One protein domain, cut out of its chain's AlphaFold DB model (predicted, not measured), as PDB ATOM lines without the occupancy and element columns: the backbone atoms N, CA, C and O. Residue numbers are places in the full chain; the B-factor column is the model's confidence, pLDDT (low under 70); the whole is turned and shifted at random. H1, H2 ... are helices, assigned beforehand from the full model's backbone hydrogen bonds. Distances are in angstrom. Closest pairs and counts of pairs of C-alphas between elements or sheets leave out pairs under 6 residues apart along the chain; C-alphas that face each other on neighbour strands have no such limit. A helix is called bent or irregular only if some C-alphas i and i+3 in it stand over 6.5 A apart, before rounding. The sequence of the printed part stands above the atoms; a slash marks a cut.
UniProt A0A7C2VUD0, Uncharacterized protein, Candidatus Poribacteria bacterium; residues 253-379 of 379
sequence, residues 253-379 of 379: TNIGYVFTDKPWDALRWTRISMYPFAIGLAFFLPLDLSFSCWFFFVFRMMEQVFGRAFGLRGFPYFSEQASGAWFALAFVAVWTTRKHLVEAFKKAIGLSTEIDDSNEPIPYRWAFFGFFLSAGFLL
ATOM      1  N   THR A 253       4.766  -7.273 -22.240       82.06
ATOM      2  CA  THR A 253       5.323  -7.163 -23.588       82.06
ATOM      3  C   THR A 253       5.711  -8.550 -24.083       82.06
ATOM      4  O   THR A 253       6.543  -9.219 -23.468       82.06
ATOM      5  N   ASN A 254       5.134  -8.986 -25.203       85.25
ATOM      6  CA  ASN A 254       5.550 -10.224 -25.854       85.25
ATOM      7  C   ASN A 254       6.931 -10.031 -26.504       85.25
ATOM      8  O   ASN A 254       7.088  -9.169 -27.365       85.25
ATOM      9  N   ILE A 255       7.910 -10.833 -26.092       86.81
ATOM     10  CA  ILE A 255       9.254 -10.884 -26.688       86.81
ATOM     11  C   ILE A 255       9.454 -12.110 -27.574       86.81
ATOM     12  O   ILE A 255      10.479 -12.242 -28.228       86.81
ATOM     13  N   GLY A 256       8.466 -13.000 -27.638       83.94
ATOM     14  CA  GLY A 256       8.537 -14.237 -28.397       83.94
ATOM     15  C   GLY A 256       8.586 -14.063 -29.916       83.94
ATOM     16  O   GLY A 256       8.758 -15.049 -30.625       83.94
ATOM     17  N   TYR A 257       8.496 -12.830 -30.426       86.31
ATOM     18  CA  TYR A 257       8.711 -12.519 -31.842       86.31
ATOM     19  C   TYR A 257      10.127 -12.870 -32.327       86.31
ATOM     20  O   TYR A 257      10.321 -13.051 -33.523       86.31
ATOM     21  N   VAL A 258      11.102 -12.995 -31.416       89.12
ATOM     22  CA  VAL A 258      12.469 -13.432 -31.750       89.12
ATOM     23  C   VAL A 258      12.570 -14.940 -32.009       89.12
ATOM     24  O   VAL A 258      13.553 -15.393 -32.584       89.12
ATOM     25  N   PHE A 259      11.567 -15.728 -31.604       91.00
ATOM     26  CA  PHE A 259      11.570 -17.184 -31.747       91.00
ATOM     27  C   PHE A 259      10.741 -17.621 -32.963       91.00
ATOM     28  O   PHE A 259       9.568 -18.000 -32.863       91.00
ATOM     29  N   THR A 260      11.341 -17.544 -34.149       88.50
ATOM     30  CA  THR A 260      10.671 -17.891 -35.412       88.50
ATOM     31  C   THR A 260      10.820 -19.363 -35.779       88.50
ATOM     32  O   THR A 260       9.840 -19.968 -36.217       88.50
ATOM     33  N   ASP A 261      11.995 -19.946 -35.551       92.56
ATOM     34  CA  ASP A 261      12.359 -21.260 -36.087       92.56
ATOM     35  C   ASP A 261      12.007 -22.406 -35.131       92.56
ATOM     36  O   ASP A 261      12.021 -22.257 -33.910       92.56
ATOM     37  N   LYS A 262      11.700 -23.589 -35.678       90.94
ATOM     38  CA  LYS A 262      11.481 -24.798 -34.867       90.94
ATOM     39  C   LYS A 262      12.817 -25.302 -34.295       90.94
ATOM     40  O   LYS A 262      13.809 -25.268 -35.019       90.94
ATOM     41  N   PRO A 263      12.865 -25.827 -33.053       92.50
ATOM     42  CA  PRO A 263      11.766 -26.007 -32.091       92.50
ATOM     43  C   PRO A 263      11.513 -24.800 -31.164       92.50
ATOM     44  O   PRO A 263      10.658 -24.860 -30.281       92.50
ATOM     45  N   TRP A 264      12.259 -23.707 -31.341       92.62
ATOM     46  CA  TRP A 264      12.175 -22.500 -30.514       92.62
ATOM     47  C   TRP A 264      10.844 -21.759 -30.659       92.62
ATOM     48  O   TRP A 264      10.444 -21.048 -29.740       92.62
ATOM     49  N   ASP A 265      10.113 -21.988 -31.754       92.00
ATOM     50  CA  ASP A 265       8.750 -21.497 -31.985       92.00
ATOM     51  C   ASP A 265       7.771 -21.816 -30.837       92.00
ATOM     52  O   ASP A 265       6.774 -21.110 -30.665       92.00
ATOM     53  N   ALA A 266       8.084 -22.813 -30.001       90.38
ATOM     54  CA  ALA A 266       7.380 -23.097 -28.751       90.38
ATOM     55  C   ALA A 266       7.350 -21.907 -27.765       90.38
ATOM     56  O   ALA A 266       6.419 -21.783 -26.974       90.38
ATOM     57  N   LEU A 267       8.330 -20.998 -27.825       91.88
ATOM     58  CA  LEU A 267       8.490 -19.872 -26.897       91.88
ATOM     59  C   LEU A 267       7.839 -18.564 -27.381       91.88
ATOM     60  O   LEU A 267       7.981 -17.524 -26.732       91.88
ATOM     61  N   ARG A 268       7.086 -18.579 -28.490       89.69
ATOM     62  CA  ARG A 268       6.470 -17.376 -29.098       89.69
ATOM     63  C   ARG A 268       5.510 -16.595 -28.196       89.69
ATOM     64  O   ARG A 268       5.224 -15.428 -28.462       89.69
ATOM     65  N   TRP A 269       5.015 -17.216 -27.132       84.19
ATOM     66  CA  TRP A 269       4.106 -16.592 -26.167       84.19
ATOM     67  C   TRP A 269       4.813 -16.030 -24.929       84.19
ATOM     68  O   TRP A 269       4.151 -15.651 -23.963       84.19
ATOM     69  N   THR A 270       6.144 -15.945 -24.950       88.56
ATOM     70  CA  THR A 270       6.931 -15.401 -23.838       88.56
ATOM     71  C   THR A 270       6.662 -13.915 -23.643       88.56
ATOM     72  O   THR A 270       6.990 -13.089 -24.495       88.56
ATOM     73  N   ARG A 271       6.105 -13.558 -22.484       87.38
ATOM     74  CA  ARG A 271       5.824 -12.172 -22.100       87.38
ATOM     75  C   ARG A 271       6.714 -11.764 -20.937       87.38
ATOM     76  O   ARG A 271       6.837 -12.509 -19.970       87.38
ATOM     77  N   ILE A 272       7.273 -10.563 -21.012       85.44
ATOM     78  CA  ILE A 272       8.001  -9.933 -19.909       85.44
ATOM     79  C   ILE A 272       7.247  -8.693 -19.442       85.44
ATOM     80  O   ILE A 272       6.641  -7.978 -20.240       85.44
ATOM     81  N   SER A 273       7.263  -8.448 -18.137       84.56
ATOM     82  CA  SER A 273       6.665  -7.255 -17.533       84.56
ATOM     83  C   SER A 273       7.559  -6.751 -16.416       84.56
ATOM     84  O   SER A 273       8.153  -7.552 -15.699       84.56
ATOM     85  N   MET A 274       7.601  -5.438 -16.236       84.88
ATOM     86  CA  MET A 274       8.309  -4.787 -15.135       84.88
ATOM     87  C   MET A 274       7.310  -4.027 -14.267       84.88
ATOM     88  O   MET A 274       7.342  -2.802 -14.192       84.88
ATOM     89  N   TYR A 275       6.385  -4.761 -13.645       82.75
ATOM     90  CA  TYR A 275       5.404  -4.172 -12.737       82.75
ATOM     91  C   TYR A 275       6.107  -3.665 -11.467       82.75
ATOM     92  O   TYR A 275       6.632  -4.494 -10.717       82.75
ATOM     93  N   PRO A 276       6.094  -2.349 -11.168       83.06
ATOM     94  CA  PRO A 276       6.788  -1.813  -9.997       83.06
ATOM     95  C   PRO A 276       6.329  -2.457  -8.683       83.06
ATOM     96  O   PRO A 276       7.157  -2.786  -7.836       83.06
ATOM     97  N   PHE A 277       5.024  -2.715  -8.535       79.38
ATOM     98  CA  PHE A 277       4.484  -3.372  -7.343       79.38
ATOM     99  C   PHE A 277       4.974  -4.823  -7.204       79.38
ATOM    100  O   PHE A 277       5.328  -5.242  -6.105       79.38
ATOM    101  N   ALA A 278       5.049  -5.582  -8.305       81.69
ATOM    102  CA  ALA A 278       5.510  -6.969  -8.281       81.69
ATOM    103  C   ALA A 278       7.008  -7.047  -7.967       81.69
ATOM    104  O   ALA A 278       7.422  -7.909  -7.200       81.69
ATOM    105  N   ILE A 279       7.804  -6.111  -8.496       85.62
ATOM    106  CA  ILE A 279       9.225  -5.962  -8.147       85.62
ATOM    107  C   ILE A 279       9.369  -5.652  -6.650       85.62
ATOM    108  O   ILE A 279      10.185  -6.270  -5.968       85.62
ATOM    109  N   GLY A 280       8.542  -4.744  -6.118       82.31
ATOM    110  CA  GLY A 280       8.515  -4.424  -4.690       82.31
ATOM    111  C   GLY A 280       8.156  -5.622  -3.806       82.31
ATOM    112  O   GLY A 280       8.800  -5.839  -2.785       82.31
ATOM    113  N   LEU A 281       7.176  -6.437  -4.208       79.62
ATOM    114  CA  LEU A 281       6.818  -7.669  -3.496       79.62
ATOM    115  C   LEU A 281       7.916  -8.735  -3.597       79.62
ATOM    116  O   LEU A 281       8.233  -9.379  -2.597       79.62
ATOM    117  N   ALA A 282       8.524  -8.892  -4.775       82.88
ATOM    118  CA  ALA A 282       9.607  -9.842  -5.006       82.88
ATOM    119  C   ALA A 282      10.846  -9.533  -4.153       82.88
ATOM    120  O   ALA A 282      11.540 -10.456  -3.742       82.88
ATOM    121  N   PHE A 283      11.088  -8.262  -3.809       83.56
ATOM    122  CA  PHE A 283      12.178  -7.876  -2.907       83.56
ATOM    123  C   PHE A 283      12.057  -8.494  -1.505       83.56
ATOM    124  O   PHE A 283      13.063  -8.705  -0.833       83.56
ATOM    125  N   PHE A 284      10.840  -8.809  -1.054       80.50
ATOM    126  CA  PHE A 284      10.628  -9.459   0.240       80.50
ATOM    127  C   PHE A 284      10.734 -10.990   0.180       80.50
ATOM    128  O   PHE A 284      10.641 -11.640   1.224       80.50
ATOM    129  N   LEU A 285      10.903 -11.584  -1.005       82.00
ATOM    130  CA  LEU A 285      11.043 -13.030  -1.140       82.00
ATOM    131  C   LEU A 285      12.454 -13.482  -0.731       82.00
ATOM    132  O   LEU A 285      13.441 -12.872  -1.146       82.00
ATOM    133  N   PRO A 286      12.577 -14.592   0.021       85.88
ATOM    134  CA  PRO A 286      13.843 -15.290   0.194       85.88
ATOM    135  C   PRO A 286      14.554 -15.534  -1.143       85.88
ATOM    136  O   PRO A 286      13.918 -15.833  -2.160       85.88
ATOM    137  N   LEU A 287      15.884 -15.440  -1.128       88.06
ATOM    138  CA  LEU A 287      16.708 -15.561  -2.331       88.06
ATOM    139  C   LEU A 287      16.534 -16.928  -3.012       88.06
ATOM    140  O   LEU A 287      16.413 -16.984  -4.234       88.06
ATOM    141  N   ASP A 288      16.405 -18.001  -2.230       89.50
ATOM    142  CA  ASP A 288      16.183 -19.361  -2.739       89.50
ATOM    143  C   ASP A 288      14.840 -19.506  -3.469       89.50
ATOM    144  O   ASP A 288      14.755 -20.171  -4.505       89.50
ATOM    145  N   LEU A 289      13.784 -18.844  -2.976       86.12
ATOM    146  CA  LEU A 289      12.479 -18.826  -3.645       86.12
ATOM    147  C   LEU A 289      12.541 -18.017  -4.941       86.12
ATOM    148  O   LEU A 289      12.048 -18.474  -5.969       86.12
ATOM    149  N   SER A 290      13.196 -16.854  -4.917       87.75
ATOM    150  CA  SER A 290      13.377 -16.021  -6.113       87.75
ATOM    151  C   SER A 290      14.163 -16.755  -7.202       87.75
ATOM    152  O   SER A 290      13.758 -16.760  -8.367       87.75
ATOM    153  N   PHE A 291      15.250 -17.434  -6.818       91.75
ATOM    154  CA  PHE A 291      16.023 -18.282  -7.720       91.75
ATOM    155  C   PHE A 291      15.171 -19.424  -8.278       91.75
ATOM    156  O   PHE A 291      15.168 -19.635  -9.488       91.75
ATOM    157  N   SER A 292      14.396 -20.105  -7.428       91.81
ATOM    158  CA  SER A 292      13.508 -21.195  -7.848       91.81
ATOM    159  C   SER A 292      12.486 -20.725  -8.885       91.81
ATOM    160  O   SER A 292      12.344 -21.358  -9.928       91.81
ATOM    161  N   CYS A 293      11.814 -19.590  -8.661       90.50
ATOM    162  CA  CYS A 293      10.850 -19.035  -9.614       90.50
ATOM    163  C   CYS A 293      11.477 -18.777 -10.991       90.50
ATOM    164  O   CYS A 293      10.890 -19.137 -12.009       90.50
ATOM    165  N   TRP A 294      12.672 -18.180 -11.027       92.12
ATOM    166  CA  TRP A 294      13.389 -17.940 -12.278       92.12
ATOM    167  C   TRP A 294      13.858 -19.245 -12.936       92.12
ATOM    168  O   TRP A 294      13.613 -19.462 -14.124       92.12
ATOM    169  N   PHE A 295      14.490 -20.134 -12.168       95.62
ATOM    170  CA  PHE A 295      15.037 -21.389 -12.674       95.62
ATOM    171  C   PHE A 295      13.935 -22.281 -13.248       95.62
ATOM    172  O   PHE A 295      14.042 -22.721 -14.389       95.62
ATOM    173  N   PHE A 296      12.844 -22.501 -12.505       93.06
ATOM    174  CA  PHE A 296      11.733 -23.335 -12.967       93.06
ATOM    175  C   PHE A 296      10.960 -22.701 -14.125       93.06
ATOM    176  O   PHE A 296      10.442 -23.424 -14.973       93.06
ATOM    177  N   PHE A 297      10.927 -21.367 -14.224       91.62
ATOM    178  CA  PHE A 297      10.409 -20.692 -15.412       91.62
ATOM    179  C   PHE A 297      11.236 -21.034 -16.661       91.62
ATOM    180  O   PHE A 297      10.669 -21.439 -17.676       91.62
ATOM    181  N   VAL A 298      12.567 -20.936 -16.580       92.94
ATOM    182  CA  VAL A 298      13.468 -21.298 -17.689       92.94
ATOM    183  C   VAL A 298      13.412 -22.799 -17.978       92.94
ATOM    184  O   VAL A 298      13.329 -23.203 -19.135       92.94
ATOM    185  N   PHE A 299      13.386 -23.642 -16.948       94.75
ATOM    186  CA  PHE A 299      13.265 -25.091 -17.091       94.75
ATOM    187  C   PHE A 299      11.987 -25.475 -17.852       94.75
ATOM    188  O   PHE A 299      12.050 -26.187 -18.852       94.75
ATOM    189  N   ARG A 300      10.845 -24.889 -17.476       92.19
ATOM    190  CA  ARG A 300       9.566 -25.032 -18.186       92.19
ATOM    191  C   ARG A 300       9.647 -24.611 -19.659       92.19
ATOM    192  O   ARG A 300       8.963 -25.178 -20.516       92.19
ATOM    193  N   MET A 301      10.418 -23.576 -19.981       91.62
ATOM    194  CA  MET A 301      10.639 -23.182 -21.375       91.62
ATOM    195  C   MET A 301      11.403 -24.262 -22.135       91.62
ATOM    196  O   MET A 301      10.994 -24.644 -23.231       91.62
ATOM    197  N   MET A 302      12.458 -24.803 -21.528       94.38
ATOM    198  CA  MET A 302      13.249 -25.877 -22.123       94.38
ATOM    199  C   MET A 302      12.429 -27.151 -22.337       94.38
ATOM    200  O   MET A 302      12.556 -27.776 -23.387       94.38
ATOM    201  N   GLU A 303      11.531 -27.502 -21.415       94.75
ATOM    202  CA  GLU A 303      10.605 -28.624 -21.596       94.75
ATOM    203  C   GLU A 303       9.686 -28.439 -22.814       94.75
ATOM    204  O   GLU A 303       9.481 -29.374 -23.588       94.75
ATOM    205  N   GLN A 304       9.160 -27.232 -23.039       92.31
ATOM    206  CA  GLN A 304       8.324 -26.949 -24.214       92.31
ATOM    207  C   GLN A 304       9.117 -27.062 -25.517       92.31
ATOM    208  O   GLN A 304       8.626 -27.639 -26.488       92.31
ATOM    209  N   VAL A 305      10.352 -26.552 -25.536       94.38
ATOM    210  CA  VAL A 305      11.257 -26.684 -26.686       94.38
ATOM    211  C   VAL A 305      11.588 -28.154 -26.941       94.38
ATOM    212  O   VAL A 305      11.543 -28.602 -28.084       94.38
ATOM    213  N   PHE A 306      11.844 -28.934 -25.890       95.31
ATOM    214  CA  PHE A 306      12.071 -30.374 -25.992       95.31
ATOM    215  C   PHE A 306      10.849 -31.098 -26.570       95.31
ATOM    216  O   PHE A 306      10.960 -31.787 -27.582       95.31
ATOM    217  N   GLY A 307       9.658 -30.884 -26.003       94.69
ATOM    218  CA  GLY A 307       8.420 -31.474 -26.520       94.69
ATOM    219  C   GLY A 307       8.190 -31.128 -27.989       94.69
ATOM    220  O   GLY A 307       7.844 -31.993 -28.794       94.69
ATOM    221  N   ARG A 308       8.480 -29.880 -28.368       93.62
ATOM    222  CA  ARG A 308       8.393 -29.415 -29.751       93.62
ATOM    223  C   ARG A 308       9.411 -30.086 -30.674       93.62
ATOM    224  O   ARG A 308       9.035 -30.444 -31.789       93.62
ATOM    225  N   ALA A 309      10.651 -30.278 -30.227       94.94
ATOM    226  CA  ALA A 309      11.718 -30.924 -30.995       94.94
ATOM    227  C   ALA A 309      11.403 -32.393 -31.313       94.94
ATOM    228  O   ALA A 309      11.630 -32.843 -32.431       94.94
ATOM    229  N   PHE A 310      10.823 -33.113 -30.351       94.75
ATOM    230  CA  PHE A 310      10.467 -34.529 -30.486       94.75
ATOM    231  C   PHE A 310       9.039 -34.762 -31.008       94.75
ATOM    232  O   PHE A 310       8.598 -35.902 -31.125       94.75
ATOM    233  N   GLY A 311       8.297 -33.695 -31.327       92.62
ATOM    234  CA  GLY A 311       6.927 -33.798 -31.838       92.62
ATOM    235  C   GLY A 311       5.903 -34.307 -30.815       92.62
ATOM    236  O   GLY A 311       4.830 -34.769 -31.204       92.62
ATOM    237  N   LEU A 312       6.205 -34.212 -29.517       92.12
ATOM    238  CA  LEU A 312       5.328 -34.642 -28.429       92.12
ATOM    239  C   LEU A 312       4.184 -33.637 -28.249       92.12
ATOM    240  O   LEU A 312       4.400 -32.464 -27.942       92.12
ATOM    241  N   ARG A 313       2.941 -34.090 -28.436       85.69
ATOM    242  CA  ARG A 313       1.747 -33.255 -28.234       85.69
ATOM    243  C   ARG A 313       1.415 -33.164 -26.748       85.69
ATOM    244  O   ARG A 313       1.428 -34.173 -26.060       85.69
ATOM    245  N   GLY A 314       1.105 -31.965 -26.264       82.06
ATOM    246  CA  GLY A 314       0.710 -31.741 -24.868       82.06
ATOM    247  C   GLY A 314       1.859 -31.770 -23.852       82.06
ATOM    248  O   GLY A 314       1.682 -31.248 -22.755       82.06
ATOM    249  N   PHE A 315       3.043 -32.282 -24.213       90.56
ATOM    250  CA  PHE A 315       4.236 -32.219 -23.366       90.56
ATOM    251  C   PHE A 315       4.600 -30.751 -23.056       90.56
ATOM    252  O   PHE A 315       4.618 -29.927 -23.977       90.56
ATOM    253  N   PRO A 316       4.892 -30.397 -21.791       90.94
ATOM    254  CA  PRO A 316       5.192 -31.295 -20.675       90.94
ATOM    255  C   PRO A 316       4.022 -31.542 -19.701       90.94
ATOM    256  O   PRO A 316       4.266 -31.900 -18.556       90.94
ATOM    257  N   TYR A 317       2.765 -31.397 -20.142       92.31
ATOM    258  CA  TYR A 317       1.564 -31.703 -19.346       92.31
ATOM    259  C   TYR A 317       1.451 -30.833 -18.080       92.31
ATOM    260  O   TYR A 317       1.477 -31.311 -16.947       92.31
ATOM    261  N   PHE A 318       1.380 -29.508 -18.268       89.69
ATOM    262  CA  PHE A 318       1.414 -28.542 -17.160       89.69
ATOM    263  C   PHE A 318       0.303 -28.728 -16.129       89.69
ATOM    264  O   PHE A 318       0.544 -28.500 -14.946       89.69
ATOM    265  N   SER A 319      -0.896 -29.122 -16.554       90.94
ATOM    266  CA  SER A 319      -2.027 -29.330 -15.648       90.94
ATOM    267  C   SER A 319      -1.773 -30.515 -14.715       90.94
ATOM    268  O   SER A 319      -2.003 -30.432 -13.508       90.94
ATOM    269  N   GLU A 320      -1.235 -31.602 -15.262       93.31
ATOM    270  CA  GLU A 320      -0.875 -32.823 -14.553       93.31
ATOM    271  C   GLU A 320       0.317 -32.582 -13.623       93.31
ATOM    272  O   GLU A 320       0.268 -32.975 -12.458       93.31
ATOM    273  N   GLN A 321       1.347 -31.865 -14.092       93.19
ATOM    274  CA  GLN A 321       2.470 -31.442 -13.253       93.19
ATOM    275  C   GLN A 321       2.007 -30.563 -12.088       93.19
ATOM    276  O   GLN A 321       2.389 -30.811 -10.948       93.19
ATOM    277  N   ALA A 322       1.171 -29.554 -12.353       91.38
ATOM    278  CA  ALA A 322       0.650 -28.666 -11.318       91.38
ATOM    279  C   ALA A 322      -0.191 -29.438 -10.290       91.38
ATOM    280  O   ALA A 322      -0.030 -29.234  -9.087       91.38
ATOM    281  N   SER A 323      -1.031 -30.370 -10.745       93.56
ATOM    282  CA  SER A 323      -1.820 -31.239  -9.863       93.56
ATOM    283  C   SER A 323      -0.915 -32.130  -9.006       93.56
ATOM    284  O   SER A 323      -1.069 -32.181  -7.786       93.56
ATOM    285  N   GLY A 324       0.078 -32.781  -9.620       95.38
ATOM    286  CA  GLY A 324       1.068 -33.601  -8.921       95.38
ATOM    287  C   GLY A 324       1.882 -32.801  -7.902       95.38
ATOM    288  O   GLY A 324       2.109 -33.279  -6.792       95.38
ATOM    289  N   ALA A 325       2.254 -31.562  -8.233       92.69
ATOM    290  CA  ALA A 325       2.945 -30.653  -7.326       92.69
ATOM    291  C   ALA A 325       2.081 -30.296  -6.107       92.69
ATOM    292  O   ALA A 325       2.577 -30.353  -4.983       92.69
ATOM    293  N   TRP A 326       0.789 -30.002  -6.290       93.25
ATOM    294  CA  TRP A 326      -0.132 -29.753  -5.174       93.25
ATOM    295  C   TRP A 326      -0.279 -30.968  -4.251       93.25
ATOM    296  O   TRP A 326      -0.200 -30.813  -3.031       93.25
ATOM    297  N   PHE A 327      -0.413 -32.180  -4.803       95.38
ATOM    298  CA  PHE A 327      -0.445 -33.406  -3.998       95.38
ATOM    299  C   PHE A 327       0.870 -33.648  -3.254       95.38
ATOM    300  O   PHE A 327       0.852 -33.978  -2.067       95.38
ATOM    301  N   ALA A 328       2.009 -33.451  -3.921       95.62
ATOM    302  CA  ALA A 328       3.321 -33.594  -3.308       95.62
ATOM    303  C   ALA A 328       3.523 -32.584  -2.169       95.62
ATOM    304  O   ALA A 328       3.969 -32.969  -1.091       95.62
ATOM    305  N   LEU A 329       3.137 -31.319  -2.362       92.12
ATOM    306  CA  LEU A 329       3.199 -30.288  -1.325       92.12
ATOM    307  C   LEU A 329       2.302 -30.628  -0.133       92.12
ATOM    308  O   LEU A 329       2.760 -30.546   1.006       92.12
ATOM    309  N   ALA A 330       1.061 -31.062  -0.371       92.38
ATOM    310  CA  ALA A 330       0.156 -31.490   0.693       92.38
ATOM    311  C   ALA A 330       0.738 -32.677   1.479       92.38
ATOM    312  O   ALA A 330       0.783 -32.654   2.711       92.38
ATOM    313  N   PHE A 331       1.255 -33.686   0.773       95.12
ATOM    314  CA  PHE A 331       1.895 -34.844   1.387       95.12
ATOM    315  C   PHE A 331       3.125 -34.449   2.209       95.12
ATOM    316  O   PHE A 331       3.237 -34.848   3.365       95.12
ATOM    317  N   VAL A 332       4.029 -33.636   1.655       92.44
ATOM    318  CA  VAL A 332       5.239 -33.168   2.349       92.44
ATOM    319  C   VAL A 332       4.887 -32.310   3.564       92.44
ATOM    320  O   VAL A 332       5.514 -32.473   4.612       92.44
ATOM    321  N   ALA A 333       3.873 -31.446   3.477       88.38
ATOM    322  CA  ALA A 333       3.409 -30.636   4.600       88.38
ATOM    323  C   ALA A 333       2.888 -31.515   5.750       88.38
ATOM    324  O   ALA A 333       3.317 -31.355   6.899       88.38
ATOM    325  N   VAL A 334       2.034 -32.499   5.450       89.19
ATOM    326  CA  VAL A 334       1.533 -33.466   6.444       89.19
ATOM    327  C   VAL A 334       2.675 -34.320   6.989       89.19
ATOM    328  O   VAL A 334       2.811 -34.485   8.201       89.19
ATOM    329  N   TRP A 335       3.554 -34.823   6.121       92.06
ATOM    330  CA  TRP A 335       4.685 -35.655   6.514       92.06
ATOM    331  C   TRP A 335       5.630 -34.905   7.451       92.06
ATOM    332  O   TRP A 335       5.995 -35.422   8.505       92.06
ATOM    333  N   THR A 336       5.999 -33.672   7.124       89.00
ATOM    334  CA  THR A 336       6.902 -32.851   7.940       89.00
ATOM    335  C   THR A 336       6.269 -32.514   9.292       89.00
ATOM    336  O   THR A 336       6.916 -32.638  10.342       89.00
ATOM    337  N   THR A 337       4.966 -32.216   9.311       88.88
ATOM    338  CA  THR A 337       4.235 -31.862  10.537       88.88
ATOM    339  C   THR A 337       3.766 -33.065  11.371       88.88
ATOM    340  O   THR A 337       3.484 -32.887  12.555       88.88
ATOM    341  N   ARG A 338       3.807 -34.300  10.842       91.25
ATOM    342  CA  ARG A 338       3.242 -35.520  11.461       91.25
ATOM    343  C   ARG A 338       3.567 -35.714  12.942       91.25
ATOM    344  O   ARG A 338       2.668 -35.959  13.732       91.25
ATOM    345  N   LYS A 339       4.840 -35.569  13.338       90.44
ATOM    346  CA  LYS A 339       5.265 -35.782  14.736       90.44
ATOM    347  C   LYS A 339       4.576 -34.799  15.686       90.44
ATOM    348  O   LYS A 339       4.074 -35.202  16.724       90.44
ATOM    349  N   HIS A 340       4.497 -33.532  15.288       89.56
ATOM    350  CA  HIS A 340       3.788 -32.498  16.045       89.56
ATOM    351  C   HIS A 340       2.289 -32.741  16.081       89.56
ATOM    352  O   HIS A 340       1.698 -32.596  17.138       89.56
ATOM    353  N   LEU A 341       1.677 -33.155  14.967       90.38
ATOM    354  CA  LEU A 341       0.247 -33.475  14.946       90.38
ATOM    355  C   LEU A 341      -0.087 -34.626  15.903       90.38
ATOM    356  O   LEU A 341      -1.070 -34.537  16.633       90.38
ATOM    357  N   VAL A 342       0.754 -35.666  15.956       91.38
ATOM    358  CA  VAL A 342       0.590 -36.773  16.909       91.38
ATOM    359  C   VAL A 342       0.713 -36.287  18.352       91.38
ATOM    360  O   VAL A 342      -0.147 -36.600  19.170       91.38
ATOM    361  N   GLU A 343       1.744 -35.510  18.680       90.62
ATOM    362  CA  GLU A 343       1.930 -34.995  20.042       90.62
ATOM    363  C   GLU A 343       0.825 -34.001  20.448       90.62
ATOM    364  O   GLU A 343       0.294 -34.080  21.554       90.62
ATOM    365  N   ALA A 344       0.385 -33.124  19.545       90.44
ATOM    366  CA  ALA A 344      -0.733 -32.216  19.789       90.44
ATOM    367  C   ALA A 344      -2.049 -32.985  20.008       90.44
ATOM    368  O   ALA A 344      -2.840 -32.627  20.881       90.44
ATOM    369  N   PHE A 345      -2.265 -34.077  19.267       91.50
ATOM    370  CA  PHE A 345      -3.426 -34.944  19.450       91.50
ATOM    371  C   PHE A 345      -3.381 -35.701  20.783       91.50
ATOM    372  O   PHE A 345      -4.377 -35.722  21.502       91.50
ATOM    373  N   LYS A 346      -2.221 -36.253  21.173       91.56
ATOM    374  CA  LYS A 346      -2.018 -36.871  22.498       91.56
ATOM    375  C   LYS A 346      -2.366 -35.900  23.629       91.56
ATOM    376  O   LYS A 346      -3.087 -36.273  24.554       91.56
ATOM    377  N   LYS A 347      -1.916 -34.646  23.522       89.12
ATOM    378  CA  LYS A 347      -2.242 -33.583  24.482       89.12
ATOM    379  C   LYS A 347      -3.746 -33.313  24.531       89.12
ATOM    380  O   LYS A 347      -4.307 -33.181  25.616       89.12
ATOM    381  N   ALA A 348      -4.409 -33.275  23.375       90.62
ATOM    382  CA  ALA A 348      -5.850 -33.053  23.282       90.62
ATOM    383  C   ALA A 348      -6.670 -34.137  24.005       90.62
ATOM    384  O   ALA A 348      -7.673 -33.810  24.638       90.62
ATOM    385  N   ILE A 349      -6.222 -35.396  23.971       92.25
ATOM    386  CA  ILE A 349      -6.869 -36.516  24.676       92.25
ATOM    387  C   ILE A 349      -6.381 -36.714  26.123       92.25
ATOM    388  O   ILE A 349      -6.794 -37.664  26.783       92.25
ATOM    389  N   GLY A 350      -5.535 -35.818  26.642       86.50
ATOM    390  CA  GLY A 350      -5.091 -35.828  28.040       86.50
ATOM    391  C   GLY A 350      -3.936 -36.782  28.354       86.50
ATOM    392  O   GLY A 350      -3.690 -37.062  29.525       86.50
ATOM    393  N   LEU A 351      -3.214 -37.274  27.342       88.06
ATOM    394  CA  LEU A 351      -1.977 -38.029  27.553       88.06
ATOM    395  C   LEU A 351      -0.818 -37.089  27.918       88.06
ATOM    396  O   LEU A 351      -0.839 -35.896  27.604       88.06
ATOM    397  N   SER A 352       0.209 -37.628  28.577       83.25
ATOM    398  CA  SER A 352       1.430 -36.882  28.882       83.25
ATOM    399  C   SER A 352       2.190 -36.542  27.597       83.25
ATOM    400  O   SER A 352       2.440 -37.405  26.756       83.25
ATOM    401  N   THR A 353       2.556 -35.269  27.444       84.50
ATOM    402  CA  THR A 353       3.293 -34.760  26.279       84.50
ATOM    403  C   THR A 353       4.239 -33.644  26.693       84.50
ATOM    404  O   THR A 353       3.944 -32.900  27.629       84.50
ATOM    405  N   GLU A 354       5.302 -33.445  25.923       80.06
ATOM    406  CA  GLU A 354       6.242 -32.330  26.108       80.06
ATOM    407  C   GLU A 354       5.714 -30.994  25.555       80.06
ATOM    408  O   GLU A 354       6.287 -29.940  25.825       80.06
ATOM    409  N   ILE A 355       4.623 -31.010  24.779       83.44
ATOM    410  CA  ILE A 355       4.078 -29.788  24.186       83.44
ATOM    411  C   ILE A 355       3.290 -28.973  25.221       83.44
ATOM    412  O   ILE A 355       2.342 -29.457  25.848       83.44
ATOM    413  N   ASP A 356       3.676 -27.704  25.331       82.50
ATOM    414  CA  ASP A 356       2.975 -26.668  26.084       82.50
ATOM    415  C   ASP A 356       2.078 -25.823  25.161       82.50
ATOM    416  O   ASP A 356       2.560 -25.237  24.184       82.50
ATOM    417  N   ASP A 357       0.783 -25.767  25.473       84.81
ATOM    418  CA  ASP A 357      -0.256 -24.998  24.782       84.81
ATOM    419  C   ASP A 357      -0.755 -23.782  25.593       84.81
ATOM    420  O   ASP A 357      -1.727 -23.140  25.207       84.81
ATOM    421  N   SER A 358      -0.071 -23.406  26.681       83.25
ATOM    422  CA  SER A 358      -0.467 -22.295  27.566       83.25
ATOM    423  C   SER A 358      -0.527 -20.913  26.896       83.25
ATOM    424  O   SER A 358      -1.320 -20.065  27.302       83.25
ATOM    425  N   ASN A 359       0.292 -20.688  25.864       83.62
ATOM    426  CA  ASN A 359       0.348 -19.439  25.094       83.62
ATOM    427  C   ASN A 359      -0.488 -19.477  23.799       83.62
ATOM    428  O   ASN A 359      -0.407 -18.550  22.986       83.62
ATOM    429  N   GLU A 360      -1.253 -20.546  23.564       87.62
ATOM    430  CA  GLU A 360      -2.166 -20.616  22.424       87.62
ATOM    431  C   GLU A 360      -3.497 -19.904  22.724       87.62
ATOM    432  O   GLU A 360      -3.926 -19.854  23.877       87.62
ATOM    433  N   PRO A 361      -4.189 -19.358  21.702       87.56
ATOM    434  CA  PRO A 361      -5.469 -18.670  21.900       87.56
ATOM    435  C   PRO A 361      -6.542 -19.539  22.569       87.56
ATOM    436  O   PRO A 361      -7.371 -19.032  23.322       87.56
ATOM    437  N   ILE A 362      -6.527 -20.841  22.275       92.19
ATOM    438  CA  ILE A 362      -7.349 -21.864  22.921       92.19
ATOM    439  C   ILE A 362      -6.498 -23.122  23.152       92.19
ATOM    440  O   ILE A 362      -5.625 -23.412  22.330       92.19
ATOM    441  N   PRO A 363      -6.769 -23.908  24.211       91.88
ATOM    442  CA  PRO A 363      -6.096 -25.186  24.426       91.88
ATOM    443  C   PRO A 363      -6.306 -26.148  23.254       91.88
ATOM    444  O   PRO A 363      -7.392 -26.183  22.660       91.88
ATOM    445  N   TYR A 364      -5.325 -27.009  22.973       92.25
ATOM    446  CA  TYR A 364      -5.400 -27.935  21.835       92.25
ATOM    447  C   TYR A 364      -6.601 -28.874  21.899       92.25
ATOM    448  O   TYR A 364      -7.185 -29.184  20.864       92.25
ATOM    449  N   ARG A 365      -7.044 -29.257  23.102       92.31
ATOM    450  CA  ARG A 365      -8.275 -30.040  23.283       92.31
ATOM    451  C   ARG A 365      -9.482 -29.391  22.601       92.31
ATOM    452  O   ARG A 365     -10.229 -30.068  21.900       92.31
ATOM    453  N   TRP A 366      -9.662 -28.086  22.796       94.06
ATOM    454  CA  TRP A 366     -10.774 -27.342  22.209       94.06
ATOM    455  C   TRP A 366     -10.556 -27.059  20.725       94.06
ATOM    456  O   TRP A 366     -11.524 -27.075  19.973       94.06
ATOM    457  N   ALA A 367      -9.306 -26.870  20.293       94.75
ATOM    458  CA  ALA A 367      -8.986 -26.718  18.878       94.75
ATOM    459  C   ALA A 367      -9.331 -27.987  18.077       94.75
ATOM    460  O   ALA A 367     -10.044 -27.901  17.083       94.75
ATOM    461  N   PHE A 368      -8.913 -29.172  18.534       95.31
ATOM    462  CA  PHE A 368      -9.270 -30.435  17.875       95.31
ATOM    463  C   PHE A 368     -10.774 -30.715  17.939       95.31
ATOM    464  O   PHE A 368     -11.360 -31.102  16.931       95.31
ATOM    465  N   PHE A 369     -11.415 -30.486  19.090       95.12
ATOM    466  CA  PHE A 369     -12.864 -30.653  19.212       95.12
ATOM    467  C   PHE A 369     -13.626 -29.739  18.243       95.12
ATOM    468  O   PHE A 369     -14.483 -30.214  17.503       95.12
ATOM    469  N   GLY A 370     -13.277 -28.449  18.200       95.81
ATOM    470  CA  GLY A 370     -13.876 -27.482  17.282       95.81
ATOM    471  C   GLY A 370     -13.637 -27.842  15.817       95.81
ATOM    472  O   GLY A 370     -14.566 -27.759  15.015       95.81
ATOM    473  N   PHE A 371     -12.438 -28.324  15.479       96.31
ATOM    474  CA  PHE A 371     -12.113 -28.805  14.138       96.31
ATOM    475  C   PHE A 371     -13.005 -29.981  13.718       96.31
ATOM    476  O   PHE A 371     -13.664 -29.894  12.686       96.31
ATOM    477  N   PHE A 372     -13.080 -31.050  14.518       96.12
ATOM    478  CA  PHE A 372     -13.876 -32.233  14.169       96.12
ATOM    479  C   PHE A 372     -15.382 -31.971  14.190       96.12
ATOM    480  O   PHE A 372     -16.089 -32.475  13.323       96.12
ATOM    481  N   LEU A 373     -15.872 -31.163  15.137       96.56
ATOM    482  CA  LEU A 373     -17.280 -30.762  15.181       96.56
ATOM    483  C   LEU A 373     -17.668 -29.986  13.919       96.56
ATOM    484  O   LEU A 373     -18.706 -30.255  13.321       96.56
ATOM    485  N   SER A 374     -16.816 -29.052  13.496       96.81
ATOM    486  CA  SER A 374     -17.047 -28.267  12.282       96.81
ATOM    487  C   SER A 374     -16.946 -29.131  11.032       96.81
ATOM    488  O   SER A 374     -17.807 -29.044  10.168       96.81
ATOM    489  N   ALA A 375     -15.943 -30.010  10.953       94.88
ATOM    490  CA  ALA A 375     -15.804 -30.945   9.842       94.88
ATOM    491  C   ALA A 375     -17.035 -31.856   9.720       94.88
ATOM    492  O   ALA A 375     -17.556 -32.023   8.626       94.88
ATOM    493  N   GLY A 376     -17.548 -32.378  10.838       95.62
ATOM    494  CA  GLY A 376     -18.767 -33.188  10.856       95.62
ATOM    495  C   GLY A 376     -20.044 -32.421  10.495       95.62
ATOM    496  O   GLY A 376     -20.990 -33.039  10.035       95.62
ATOM    497  N   PHE A 377     -20.083 -31.098  10.691       94.00
ATOM    498  CA  PHE A 377     -21.195 -30.253  10.239       94.00
ATOM    499  C   PHE A 377     -21.136 -29.939   8.735       94.00
ATOM    500  O   PHE A 377     -22.170 -29.688   8.122       94.00
ATOM    501  N   LEU A 378     -19.930 -29.880   8.157       92.38
ATOM    502  CA  LEU A 378     -19.711 -29.496   6.758       92.38
ATOM    503  C   LEU A 378     -19.813 -30.671   5.775       92.38
ATOM    504  O   LEU A 378     -20.009 -30.427   4.585       92.38
ATOM    505  N   LEU A 379     -19.632 -31.902   6.261       89.12
ATOM    506  CA  LEU A 379     -19.861 -33.152   5.525       89.12
ATOM    507  C   LEU A 379     -21.350 -33.498   5.519       89.12
ATOM    508  O   LEU A 379     -21.827 -33.945   4.452       89.12
TER     509      LEU A 379
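Overview. This is residues 253 to 379 of the 379 residues of an uncharacterized protein of Candidatus Poribacteria bacterium (UniProt A0A7C2VUD0). A long helix bent into two arms, H4, makes much of the length of this open, drawn-out domain, with H3 and H4a forming a V whose arms stay apart and H5 meeting the end of H4b in a corner at the other end. Short H1 packs on the end of H3 near the V's closed end, while H2 lies off the other end of H3, with residues 276 to 281 standing free. The printed part has 127 residues with five named helices, H1 to H5 in chain order, and no named strand; the class is all helix. It is extended, with a radius of gyration of the C-alphas of 23.3 A, and spans 68 by 36 by 29 A.

Along the chain. Begin with the longest helix, H4, residues 318 to 348. By its hydrogen bonds it was assigned as one helix, but it is bent: C-alphas 336 and 339 are 7.6 A apart. Find C-alpha 318 at (1.414, -28.542, -17.160); from there arm H4a, residues 318 to 336, runs 26.1 A. Arm H4b, residues 339 to 348, runs 14.3 A. Before them lies H3, residues 287 to 309, 32.9 A long, starting at C-alpha 287 at (16.708, -15.561, -2.331). H1 is residues 264 to 267, and H2 is residues 276 to 282. After the arms comes H5, residues 364 to 378, 20.8 A long, ending at C-alpha 378 at (-19.711, -29.496, 6.758).

Arrangement. The lines of H4a and H4b stand at a steep tilt of 56 degrees. H4b touches H5, which meets it with residues 364 to 368 alone; look at the C-alphas of Ala 348 and Arg 365, their closest, 3.9 A apart. These two lines are about perpendicular, at 86 degrees. H4a touches no helix, and H3 and H4a are apart. H3 touches H1 with residues 301 to 308 alone, where the closest C-alphas, those of Ala 266 and Val 305, are 5.7 A apart. H2 and H3 are close but not clearly touching, their closest C-alphas, of Ala 282 and Ser 290, being 7.3 A apart; their lines are about perpendicular, at 78 degrees. Residues 253 to 254 pair antiparallel with residues 271 to 272. In H2, H3, H4a, H4b and H5 every O i to N i+4 pair is within hydrogen-bond range; H1 is too short for such a pair.

Size, cuts and confidence. The two C-alphas farthest apart are those of Asp 261 and Gly 350, at 68.0 A. The printed part has no cut and ends at residue 379, the chain's last. The link from H4 to H5, residues 349 to 363, is long; that from H2 to H3 is tight. The mean pLDDT of the printed part is 89.9, and no printed residue is under 70.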